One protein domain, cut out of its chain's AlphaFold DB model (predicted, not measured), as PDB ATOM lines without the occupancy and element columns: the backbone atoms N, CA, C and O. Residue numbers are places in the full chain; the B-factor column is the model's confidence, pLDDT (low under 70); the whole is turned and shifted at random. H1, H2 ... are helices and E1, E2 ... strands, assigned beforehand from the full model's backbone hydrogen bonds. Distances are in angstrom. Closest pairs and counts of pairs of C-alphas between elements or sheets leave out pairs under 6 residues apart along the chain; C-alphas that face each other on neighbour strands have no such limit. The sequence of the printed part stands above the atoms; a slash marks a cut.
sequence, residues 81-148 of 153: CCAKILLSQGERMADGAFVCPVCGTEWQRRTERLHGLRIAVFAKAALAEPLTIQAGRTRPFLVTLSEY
ATOM      1  N   CYS A  81     194.540 248.471 155.044       83.12
ATOM      2  CA  CYS A  81     195.827 247.910 155.441       83.12
ATOM      3  C   CYS A  81     195.900 246.389 155.246       83.12
ATOM      4  O   CYS A  81     196.861 245.916 154.644       83.12
ATOM      5  N   CYS A  82     194.871 245.635 155.649       87.94
ATOM      6  CA  CYS A  82     194.796 244.195 155.411       87.94
ATOM      7  C   CYS A  82     194.796 243.893 153.914       87.94
ATOM      8  O   CYS A  82     195.625 243.121 153.445       87.94
ATOM      9  N   ALA A  83     193.915 244.553 153.157       85.75
ATOM     10  CA  ALA A  83     193.779 244.343 151.718       85.75
ATOM     11  C   ALA A  83     195.112 244.501 150.971       85.75
ATOM     12  O   ALA A  83     195.483 243.639 150.178       85.75
ATOM     13  N   LYS A  84     195.859 245.575 151.256       84.00
ATOM     14  CA  LYS A  84     197.149 245.841 150.607       84.00
ATOM     15  C   LYS A  84     198.203 244.797 150.965       84.00
ATOM     16  O   LYS A  84     198.955 244.372 150.090       84.00
ATOM     17  N   ILE A  85     198.247 244.362 152.226       88.06
ATOM     18  CA  ILE A  85     199.173 243.311 152.665       88.06
ATOM     19  C   ILE A  85     198.848 241.987 151.971       88.06
ATOM     20  O   ILE A  85     199.748 241.365 151.410       88.06
ATOM     21  N   LEU A  86     197.574 241.588 151.947       90.38
ATOM     22  CA  LEU A  86     197.137 240.362 151.283       90.38
ATOM     23  C   LEU A  86     197.439 240.405 149.777       90.38
ATOM     24  O   LEU A  86     197.996 239.451 149.253       90.38
ATOM     25  N   LEU A  87     197.185 241.525 149.095       88.38
ATOM     26  CA  LEU A  87     197.512 241.681 147.670       88.38
ATOM     27  C   LEU A  87     199.016 241.634 147.381       88.38
ATOM     28  O   LEU A  87     199.428 241.103 146.356       88.38
ATOM     29  N   SER A  88     199.839 242.193 148.268       85.75
ATOM     30  CA  SER A  88     201.284 242.308 148.030       85.75
ATOM     31  C   SER A  88     202.053 241.054 148.448       85.75
ATOM     32  O   SER A  88     203.075 240.721 147.849       85.75
ATOM     33  N   GLN A  89     201.599 240.379 149.506       89.69
ATOM     34  CA  GLN A  89     202.339 239.311 150.184       89.69
ATOM     35  C   GLN A  89     201.543 238.011 150.318       89.69
ATOM     36  O   GLN A  89     202.148 236.969 150.544       89.69
ATOM     37  N   GLY A  90     200.218 238.032 150.169       90.88
ATOM     38  CA  GLY A  90     199.342 236.906 150.505       90.88
ATOM     39  C   GLY A  90     199.628 235.618 149.730       90.88
ATOM     40  O   GLY A  90     199.501 234.528 150.288       90.88
ATOM     41  N   GLU A  91     200.079 235.716 148.476       90.50
ATOM     42  CA  GLU A  91     200.515 234.538 147.708       90.50
ATOM     43  C   GLU A  91     201.774 233.887 148.294       90.50
ATOM     44  O   GLU A  91     201.900 232.664 148.275       90.50
ATOM     45  N   ARG A  92     202.676 234.699 148.857       91.56
ATOM     46  CA  ARG A  92     203.970 234.286 149.423       91.56
ATOM     47  C   ARG A  92     203.900 233.929 150.909       91.56
ATOM     48  O   ARG A  92     204.840 233.337 151.431       91.56
ATOM     49  N   MET A  93     202.818 234.297 151.594       93.38
ATOM     50  CA  MET A  93     202.592 233.933 152.994       93.38
ATOM     51  C   MET A  93     202.486 232.415 153.151       93.38
ATOM     52  O   MET A  93     201.959 231.731 152.278       93.38
ATOM     53  N   ALA A  94     202.958 231.892 154.282       95.00
ATOM     54  CA  ALA A  94     202.708 230.506 154.660       95.00
ATOM     55  C   ALA A  94     201.223 230.296 155.000       95.00
ATOM     56  O   ALA A  94     200.538 231.231 155.419       95.00
ATOM     57  N   ASP A  95     200.732 229.065 154.840       97.44
ATOM     58  CA  ASP A  95     199.426 228.681 155.387       97.44
ATOM     59  C   ASP A  95     199.450 228.825 156.913       97.44
ATOM     60  O   ASP A  95     200.407 228.407 157.564       97.44
ATOM     61  N   GLY A  96     198.403 229.421 157.482       96.69
ATOM     62  CA  GLY A  96     198.342 229.714 158.909       96.69
ATOM     63  C   GLY A  96     197.663 231.039 159.237       96.69
ATOM     64  O   GLY A  96     197.123 231.731 158.368       96.69
ATOM     65  N   ALA A  97     197.688 231.370 160.524       95.88
ATOM     66  CA  ALA A  97     197.192 232.638 161.026       95.88
ATOM     67  C   ALA A  97     198.131 233.790 160.630       95.88
ATOM     68  O   ALA A  97     199.356 233.661 160.649       95.88
ATOM     69  N   PHE A  98     197.543 234.936 160.313       92.75
ATOM     70  CA  PHE A  98     198.216 236.194 160.031       92.75
ATOM     71  C   PHE A  98     197.480 237.316 160.760       92.75
ATOM     72  O   PHE A  98     196.286 237.513 160.557       92.75
ATOM     73  N   VAL A  99     198.191 238.086 161.581       93.38
ATOM     74  CA  VAL A  99     197.628 239.259 162.259       93.38
ATOM     75  C   VAL A  99     198.083 240.509 161.529       93.38
ATOM     76  O   VAL A  99     199.278 240.720 161.321       93.38
ATOM     77  N   CYS A 100     197.137 241.362 161.140       90.88
ATOM     78  CA  CYS A 100     197.465 242.623 160.496       90.88
ATOM     79  C   CYS A 100     198.277 243.517 161.453       90.88
ATOM     80  O   CYS A 100     197.736 243.945 162.475       90.88
ATOM     81  N   PRO A 101     199.521 243.905 161.113       90.50
ATOM     82  CA  PRO A 101     200.391 244.688 161.999       90.50
ATOM     83  C   PRO A 101     199.913 246.137 162.212       90.50
ATOM     84  O   PRO A 101     200.472 246.872 163.027       90.50
ATOM     85  N   VAL A 102     198.894 246.561 161.455       89.75
ATOM     86  CA  VAL A 102     198.345 247.921 161.477       89.75
ATOM     87  C   VAL A 102     197.062 247.993 162.303       89.75
ATOM     88  O   VAL A 102     196.923 248.876 163.141       89.75
ATOM     89  N   CYS A 103     196.095 247.106 162.056       87.94
ATOM     90  CA  CYS A 103     194.782 247.164 162.712       87.94
ATOM     91  C   CYS A 103     194.488 245.983 163.638       87.94
ATOM     92  O   CYS A 103     193.422 245.960 164.238       87.94
ATOM     93  N   GLY A 104     195.399 245.014 163.752       90.31
ATOM     94  CA  GLY A 104     195.236 243.854 164.629       90.31
ATOM     95  C   GLY A 104     194.254 242.798 164.120       90.31
ATOM     96  O   GLY A 104     194.070 241.789 164.785       90.31
ATOM     97  N   THR A 105     193.632 242.990 162.952       90.81
ATOM     98  CA  THR A 105     192.691 242.009 162.398       90.81
ATOM     99  C   THR A 105     193.392 240.686 162.128       90.81
ATOM    100  O   THR A 105     194.379 240.644 161.386       90.81
ATOM    101  N   GLU A 106     192.846 239.617 162.690       93.62
ATOM    102  CA  GLU A 106     193.306 238.254 162.464       93.62
ATOM    103  C   GLU A 106     192.707 237.685 161.177       93.62
ATOM    104  O   GLU A 106     191.503 237.765 160.926       93.62
ATOM    105  N   TRP A 107     193.571 237.093 160.367       95.19
ATOM    106  CA  TRP A 107     193.247 236.403 159.134       95.19
ATOM    107  C   TRP A 107     193.797 234.983 159.184       95.19
ATOM    108  O   TRP A 107     194.829 234.717 159.791       95.19
ATOM    109  N   GLN A 108     193.145 234.081 158.468       97.12
ATOM    110  CA  GLN A 108     193.634 232.748 158.174       97.12
ATOM    111  C   GLN A 108     193.964 232.671 156.687       97.12
ATOM    112  O   GLN A 108     193.075 232.849 155.850       97.12
ATOM    113  N   ARG A 109     195.219 232.361 156.360       96.81
ATOM    114  CA  ARG A 109     195.651 232.001 155.007       96.81
ATOM    115  C   ARG A 109     195.653 230.485 154.871       96.81
ATOM    116  O   ARG A 109     196.118 229.773 155.762       96.81
ATOM    117  N   ARG A 110     195.144 229.984 153.753       97.38
ATOM    118  CA  ARG A 110     195.275 228.579 153.352       97.38
ATOM    119  C   ARG A 110     195.447 228.463 151.844       97.38
ATOM    120  O   ARG A 110     195.061 229.372 151.112       97.38
ATOM    121  N   THR A 111     195.992 227.349 151.379       96.94
ATOM    122  CA  THR A 111     196.084 227.045 149.953       96.94
ATOM    123  C   THR A 111     194.966 226.089 149.570       96.94
ATOM    124  O   THR A 111     194.893 224.981 150.095       96.94
ATOM    125  N   GLU A 112     194.114 226.487 148.629       95.81
ATOM    126  CA  GLU A 112     193.044 225.636 148.102       95.81
ATOM    127  C   GLU A 112     193.257 225.319 146.627       95.81
ATOM    128  O   GLU A 112     194.004 226.005 145.926       95.81
ATOM    129  N   ARG A 113     192.592 224.261 146.150       94.44
ATOM    130  CA  ARG A 113     192.565 223.917 144.731       94.44
ATOM    131  C   ARG A 113     191.215 224.292 144.133       94.44
ATOM    132  O   ARG A 113     190.209 223.684 144.483       94.44
ATOM    133  N   LEU A 114     191.208 225.244 143.205       92.44
ATOM    134  CA  LEU A 114     190.008 225.742 142.533       92.44
ATOM    135  C   LEU A 114     190.268 225.838 141.026       92.44
ATOM    136  O   LEU A 114     191.322 226.306 140.606       92.44
ATOM    137  N   HIS A 115     189.342 225.329 140.206       89.50
ATOM    138  CA  HIS A 115     189.506 225.225 138.745       89.50
ATOM    139  C   HIS A 115     190.844 224.592 138.310       89.50
ATOM    140  O   HIS A 115     191.458 224.999 137.331       89.50
ATOM    141  N   GLY A 116     191.332 223.606 139.071       90.00
ATOM    142  CA  GLY A 116     192.603 222.926 138.800       90.00
ATOM    143  C   GLY A 116     193.859 223.677 139.263       90.00
ATOM    144  O   GLY A 116     194.913 223.038 139.351       90.00
ATOM    145  N   LEU A 117     193.742 224.952 139.645       91.50
ATOM    146  CA  LEU A 117     194.822 225.823 140.113       91.50
ATOM    147  C   LEU A 117     194.944 225.804 141.639       91.50
ATOM    148  O   LEU A 117     193.954 225.628 142.344       91.50
ATOM    149  N   ARG A 118     196.165 225.994 142.153       94.00
ATOM    150  CA  ARG A 118     196.406 226.226 143.585       94.00
ATOM    151  C   ARG A 118     196.352 227.722 143.847       94.00
ATOM    152  O   ARG A 118     197.158 228.454 143.281       94.00
ATOM    153  N   ILE A 119     195.437 228.154 144.701       94.69
ATOM    154  CA  ILE A 119     195.210 229.569 144.999       94.69
ATOM    155  C   ILE A 119     195.346 229.837 146.495       94.69
ATOM    156  O   ILE A 119     195.038 228.980 147.327       94.69
ATOM    157  N   ALA A 120     195.808 231.038 146.837       96.38
ATOM    158  CA  ALA A 120     195.809 231.513 148.212       96.38
ATOM    159  C   ALA A 120     194.401 231.983 148.596       96.38
ATOM    160  O   ALA A 120     193.781 232.767 147.875       96.38
ATOM    161  N   VAL A 121     193.908 231.510 149.734       96.44
ATOM    162  CA  VAL A 121     192.584 231.818 150.270       96.44
ATOM    163  C   VAL A 121     192.734 232.473 151.635       96.44
ATOM    164  O   VAL A 121     193.467 231.975 152.489       96.44
ATOM    165  N   PHE A 122     192.020 233.576 151.845       95.50
ATOM    166  CA  PHE A 122     192.089 234.413 153.037       95.50
ATOM    167  C   PHE A 122     190.714 234.500 153.693       95.50
ATOM    168  O   PHE A 122     189.744 234.928 153.072       95.50
ATOM    169  N   ALA A 123     190.620 234.127 154.962       94.62
ATOM    170  CA  ALA A 123     189.396 234.237 155.749       94.62
ATOM    171  C   ALA A 123     189.645 235.053 157.017       94.62
ATOM    172  O   ALA A 123     190.765 235.087 157.513       94.62
ATOM    173  N   LYS A 124     188.605 235.680 157.561       92.56
ATOM    174  CA  LYS A 124     188.629 236.304 158.889       92.56
ATOM    175  C   LYS A 124     187.257 236.190 159.546       92.56
ATOM    176  O   LYS A 124     186.278 235.851 158.880       92.56
ATOM    177  N   ALA A 125     187.174 236.515 160.832       87.50
ATOM    178  CA  ALA A 125     185.895 236.595 161.531       87.50
ATOM    179  C   ALA A 125     184.941 237.600 160.852       87.50
ATOM    180  O   ALA A 125     185.373 238.641 160.351       87.50
ATOM    181  N   ALA A 126     183.645 237.274 160.847       83.88
ATOM    182  CA  ALA A 126     182.558 238.061 160.246       83.88
ATOM    183  C   ALA A 126     182.636 238.285 158.721       83.88
ATOM    184  O   ALA A 126     181.790 238.980 158.162       83.88
ATOM    185  N   LEU A 127     183.606 237.684 158.026       86.12
ATOM    186  CA  LEU A 127     183.638 237.684 156.570       86.12
ATOM    187  C   LEU A 127     182.683 236.606 156.037       86.12
ATOM    188  O   LEU A 127     182.852 235.429 156.346       86.12
ATOM    189  N   ALA A 128     181.691 237.010 155.237       87.50
ATOM    190  CA  ALA A 128     180.654 236.105 154.731       87.50
ATOM    191  C   ALA A 128     181.209 234.989 153.830       87.50
ATOM    192  O   ALA A 128     180.726 233.861 153.873       87.50
ATOM    193  N   GLU A 129     182.227 235.298 153.030       89.38
ATOM    194  CA  GLU A 129     182.880 234.345 152.139       89.38
ATOM    195  C   GLU A 129     184.391 234.603 152.115       89.38
ATOM    196  O   GLU A 129     184.785 235.768 152.065       89.38
ATOM    197  N   PRO A 130     185.252 233.565 152.132       93.50
ATOM    198  CA  PRO A 130     186.692 233.746 151.992       93.50
ATOM    199  C   PRO A 130     187.074 234.466 150.696       93.50
ATOM    200  O   PRO A 130     186.388 234.377 149.676       93.50
ATOM    201  N   LEU A 131     188.210 235.153 150.745       92.75
ATOM    202  CA  LEU A 131     188.750 235.905 149.622       92.75
ATOM    203  C   LEU A 131     189.892 235.156 148.954       92.75
ATOM    204  O   LEU A 131     190.614 234.403 149.600       92.75
ATOM    205  N   THR A 132     190.130 235.450 147.687       93.62
ATOM    206  CA  THR A 132     191.346 235.071 146.970       93.62
ATOM    207  C   THR A 132     191.824 236.220 146.088       93.62
ATOM    208  O   THR A 132     191.140 237.235 145.957       93.62
ATOM    209  N   ILE A 133     193.018 236.086 145.515       91.25
ATOM    210  CA  ILE A 133     193.598 237.074 144.608       91.25
ATOM    211  C   ILE A 133     193.213 236.712 143.174       91.25
ATOM    212  O   ILE A 133     193.530 235.638 142.671       91.25
ATOM    213  N   GLN A 134     192.551 237.648 142.506       89.19
ATOM    214  CA  GLN A 134     192.310 237.625 141.077       89.19
ATOM    215  C   GLN A 134     193.403 238.433 140.382       89.19
ATOM    216  O   GLN A 134     193.604 239.613 140.682       89.19
ATOM    217  N   ALA A 135     194.072 237.826 139.404       84.19
ATOM    218  CA  ALA A 135     194.901 238.574 138.471       84.19
ATOM    219  C   ALA A 135     193.999 239.483 137.621       84.19
ATOM    220  O   ALA A 135     193.079 239.007 136.948       84.19
ATOM    221  N   GLY A 136     194.239 240.792 137.667       77.81
ATOM    222  CA  GLY A 136     193.650 241.757 136.745       77.81
ATOM    223  C   GLY A 136     194.603 242.111 135.611       77.81
ATOM    224  O   GLY A 136     195.783 241.775 135.641       77.81
ATOM    225  N   ARG A 137     194.092 242.836 134.608       71.25
ATOM    226  CA  ARG A 137     194.882 243.254 133.433       71.25
ATOM    227  C   ARG A 137     196.078 244.137 133.792       71.25
ATOM    228  O   ARG A 137     197.107 244.057 133.140       71.25
ATOM    229  N   THR A 138     195.912 245.000 134.789       68.88
ATOM    230  CA  THR A 138     196.925 245.981 135.209       68.88
ATOM    231  C   THR A 138     197.427 245.740 136.626       68.88
ATOM    232  O   THR A 138     198.534 246.152 136.954       68.88
ATOM    233  N   ARG A 139     196.627 245.083 137.475       75.06
ATOM    234  CA  ARG A 139     196.959 244.798 138.872       75.06
ATOM    235  C   ARG A 139     196.101 243.668 139.441       75.06
ATOM    236  O   ARG A 139     194.992 243.456 138.944       75.06
ATOM    237  N   PRO A 140     196.559 242.980 140.496       83.25
ATOM    238  CA  PRO A 140     195.725 242.045 141.237       83.25
ATOM    239  C   PRO A 140     194.653 242.768 142.067       83.25
ATOM    240  O   PRO A 140     194.815 243.924 142.462       83.25
ATOM    241  N   PHE A 141     193.565 242.067 142.369       83.00
ATOM    242  CA  PHE A 141     192.527 242.506 143.303       83.00
ATOM    243  C   PHE A 141     191.988 241.310 144.094       83.00
ATOM    244  O   PHE A 141     192.168 240.163 143.694       83.00
ATOM    245  N   LEU A 142     191.386 241.564 145.256       88.00
ATOM    246  CA  LEU A 142     190.782 240.505 146.062       88.00
ATOM    247  C   LEU A 142     189.353 240.278 145.573       88.00
ATOM    248  O   LEU A 142     188.667 241.241 145.267       88.00
ATOM    249  N   VAL A 143     188.914 239.030 145.502       87.94
ATOM    250  CA  VAL A 143     187.545 238.630 145.139       87.94
ATOM    251  C   VAL A 143     187.064 237.561 146.104       87.94
ATOM    252  O   VAL A 143     187.889 236.922 146.757       87.94
ATOM    253  N   THR A 144     185.754 237.345 146.208       91.31
ATOM    254  CA  THR A 144     185.253 236.139 146.879       91.31
ATOM    255  C   THR A 144     185.648 234.888 146.090       91.31
ATOM    256  O   THR A 144     185.854 234.956 144.877       91.31
ATOM    257  N   LEU A 145     185.737 233.730 146.752       91.50
ATOM    258  CA  LEU A 145     186.027 232.462 146.064       91.50
ATOM    259  C   LEU A 145     185.033 232.153 144.936       91.50
ATOM    260  O   LEU A 145     185.439 231.693 143.874       91.50
ATOM    261  N   SER A 146     183.754 232.453 145.140       90.56
ATOM    262  CA  SER A 146     182.675 232.295 144.165       90.56
ATOM    263  C   SER A 146     182.809 233.199 142.938       90.56
ATOM    264  O   SER A 146     182.225 232.904 141.897       90.56
ATOM    265  N   GLU A 147     183.565 234.293 143.046       90.50
ATOM    266  CA  GLU A 147     183.811 235.255 141.967       90.50
ATOM    267  C   GLU A 147     185.196 235.079 141.326       90.50
ATOM    268  O   GLU A 147     185.521 235.781 140.366       90.50
ATOM    269  N   TYR A 148     186.005 234.132 141.814       91.38
ATOM    270  CA  TYR A 148     187.294 233.815 141.216       91.38
ATOM    271  C   TYR A 148     187.122 233.242 139.809       91.38
ATOM    272  O   TYR A 148     186.415 232.259 139.590       91.38
TER     273      TYR A 148
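What this domain is: This is residues 81 to 148 of the 153 residues of an uncharacterized protein of Chloroflexi bacterium (UniProt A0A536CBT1). This is one strongly twisted sheet of five strands with a short helix, H1, packed over one face, nearest to the E4 and E5 end. The long hairpin of E2 and E3 runs along the longest axis, short E1 is at one edge of the sheet beside E2, and the hairpin of E4 and E5 turns away from E3 at the other edge. The printed part has 68 residues with one named helix and five named strands, in the chain order H1, E1, E2, E3, E4, E5. The sheet's order is E1, E2, E3, E4, E5, all antiparallel, and the class is mixed, helices and strands. The whole is compact, with a radius of gyration of the C-alphas of 11.4 A, and spans 32 by 24 by 22 A.

Where its parts are: Begin with the longest strand, E2, residues 106 to 114: find C-alpha 106 at (193.306, 238.254, 162.464), from where it runs 23.8 A to C-alpha 114 at (190.008, 225.742, 142.533). E2 bends by 55 degrees at residue 111. E3, residues 117 to 124, comes back over 22.4 A. E1, residues 96 to 99, is 10.1 A long and precedes E2. After E3 come E4, residues 131 to 134, 9.4 A long, and E5, residues 141 to 144, 10.3 A long, which ends with C-alpha 144 at (185.253, 236.139, 146.879). The helix H1, residues 81 to 89, opens the printed part at C-alpha 81, (195.827, 247.910, 155.441), and measures 12.0 A.

How they stand to each other: Start at the hairpin of E2 and E3, antiparallel at 155 degrees between their directions; look at N 110 and O 121, 2.9 A apart, and N 121 and O 110, 2.8 A apart, within hydrogen-bond range. On the other side of E2 is E1, an edge strand that forms a hairpin with E2 at 142 degrees, where N 98 and O 107 are 2.8 A apart. E3 and E4 are also a hairpin, at 138 degrees, with N 122 and O 131 at 2.8 A. E4 and E5 make the last hairpin, at 135 degrees; N 132 and O 143 are 2.8 A apart, and E5 is the other edge strand. The five strands in a row form a meander, each the antiparallel neighbour of the one before. From edge to edge the strands' lines turn by 119 degrees, and the way across the sheet turns by 66 degrees, its curl. H1 is on the sheet, with 26 pairs of C-alphas within 10 A, made by its residues 82 to 88. Its closest C-alphas to E5 are those of Leu 87 and Phe 141, 6.7 A apart, and to E4 those of Leu 87 and Ile 133, 6.8 A apart. In H1 every O i to N i+4 pair is within hydrogen-bond range. E1 is apart from E4 and from E5, and E2 is apart from E5.

The domain as a whole: Look for the two C-alphas farthest apart at Val 102, in the link from E1 to E2, and Gly 116, in the link from E2 to E3; they are 34.2 A apart. The first and last printed C-alphas, of Cys 81 and Tyr 148, are 21.8 A apart. The printed part has no cut. The link from E2 to E3 is tight, the other four are short, and there is no long link. The mean pLDDT of the printed part is 90.1, and residue 138, in the link from E4 to E5, is the one residue under 70.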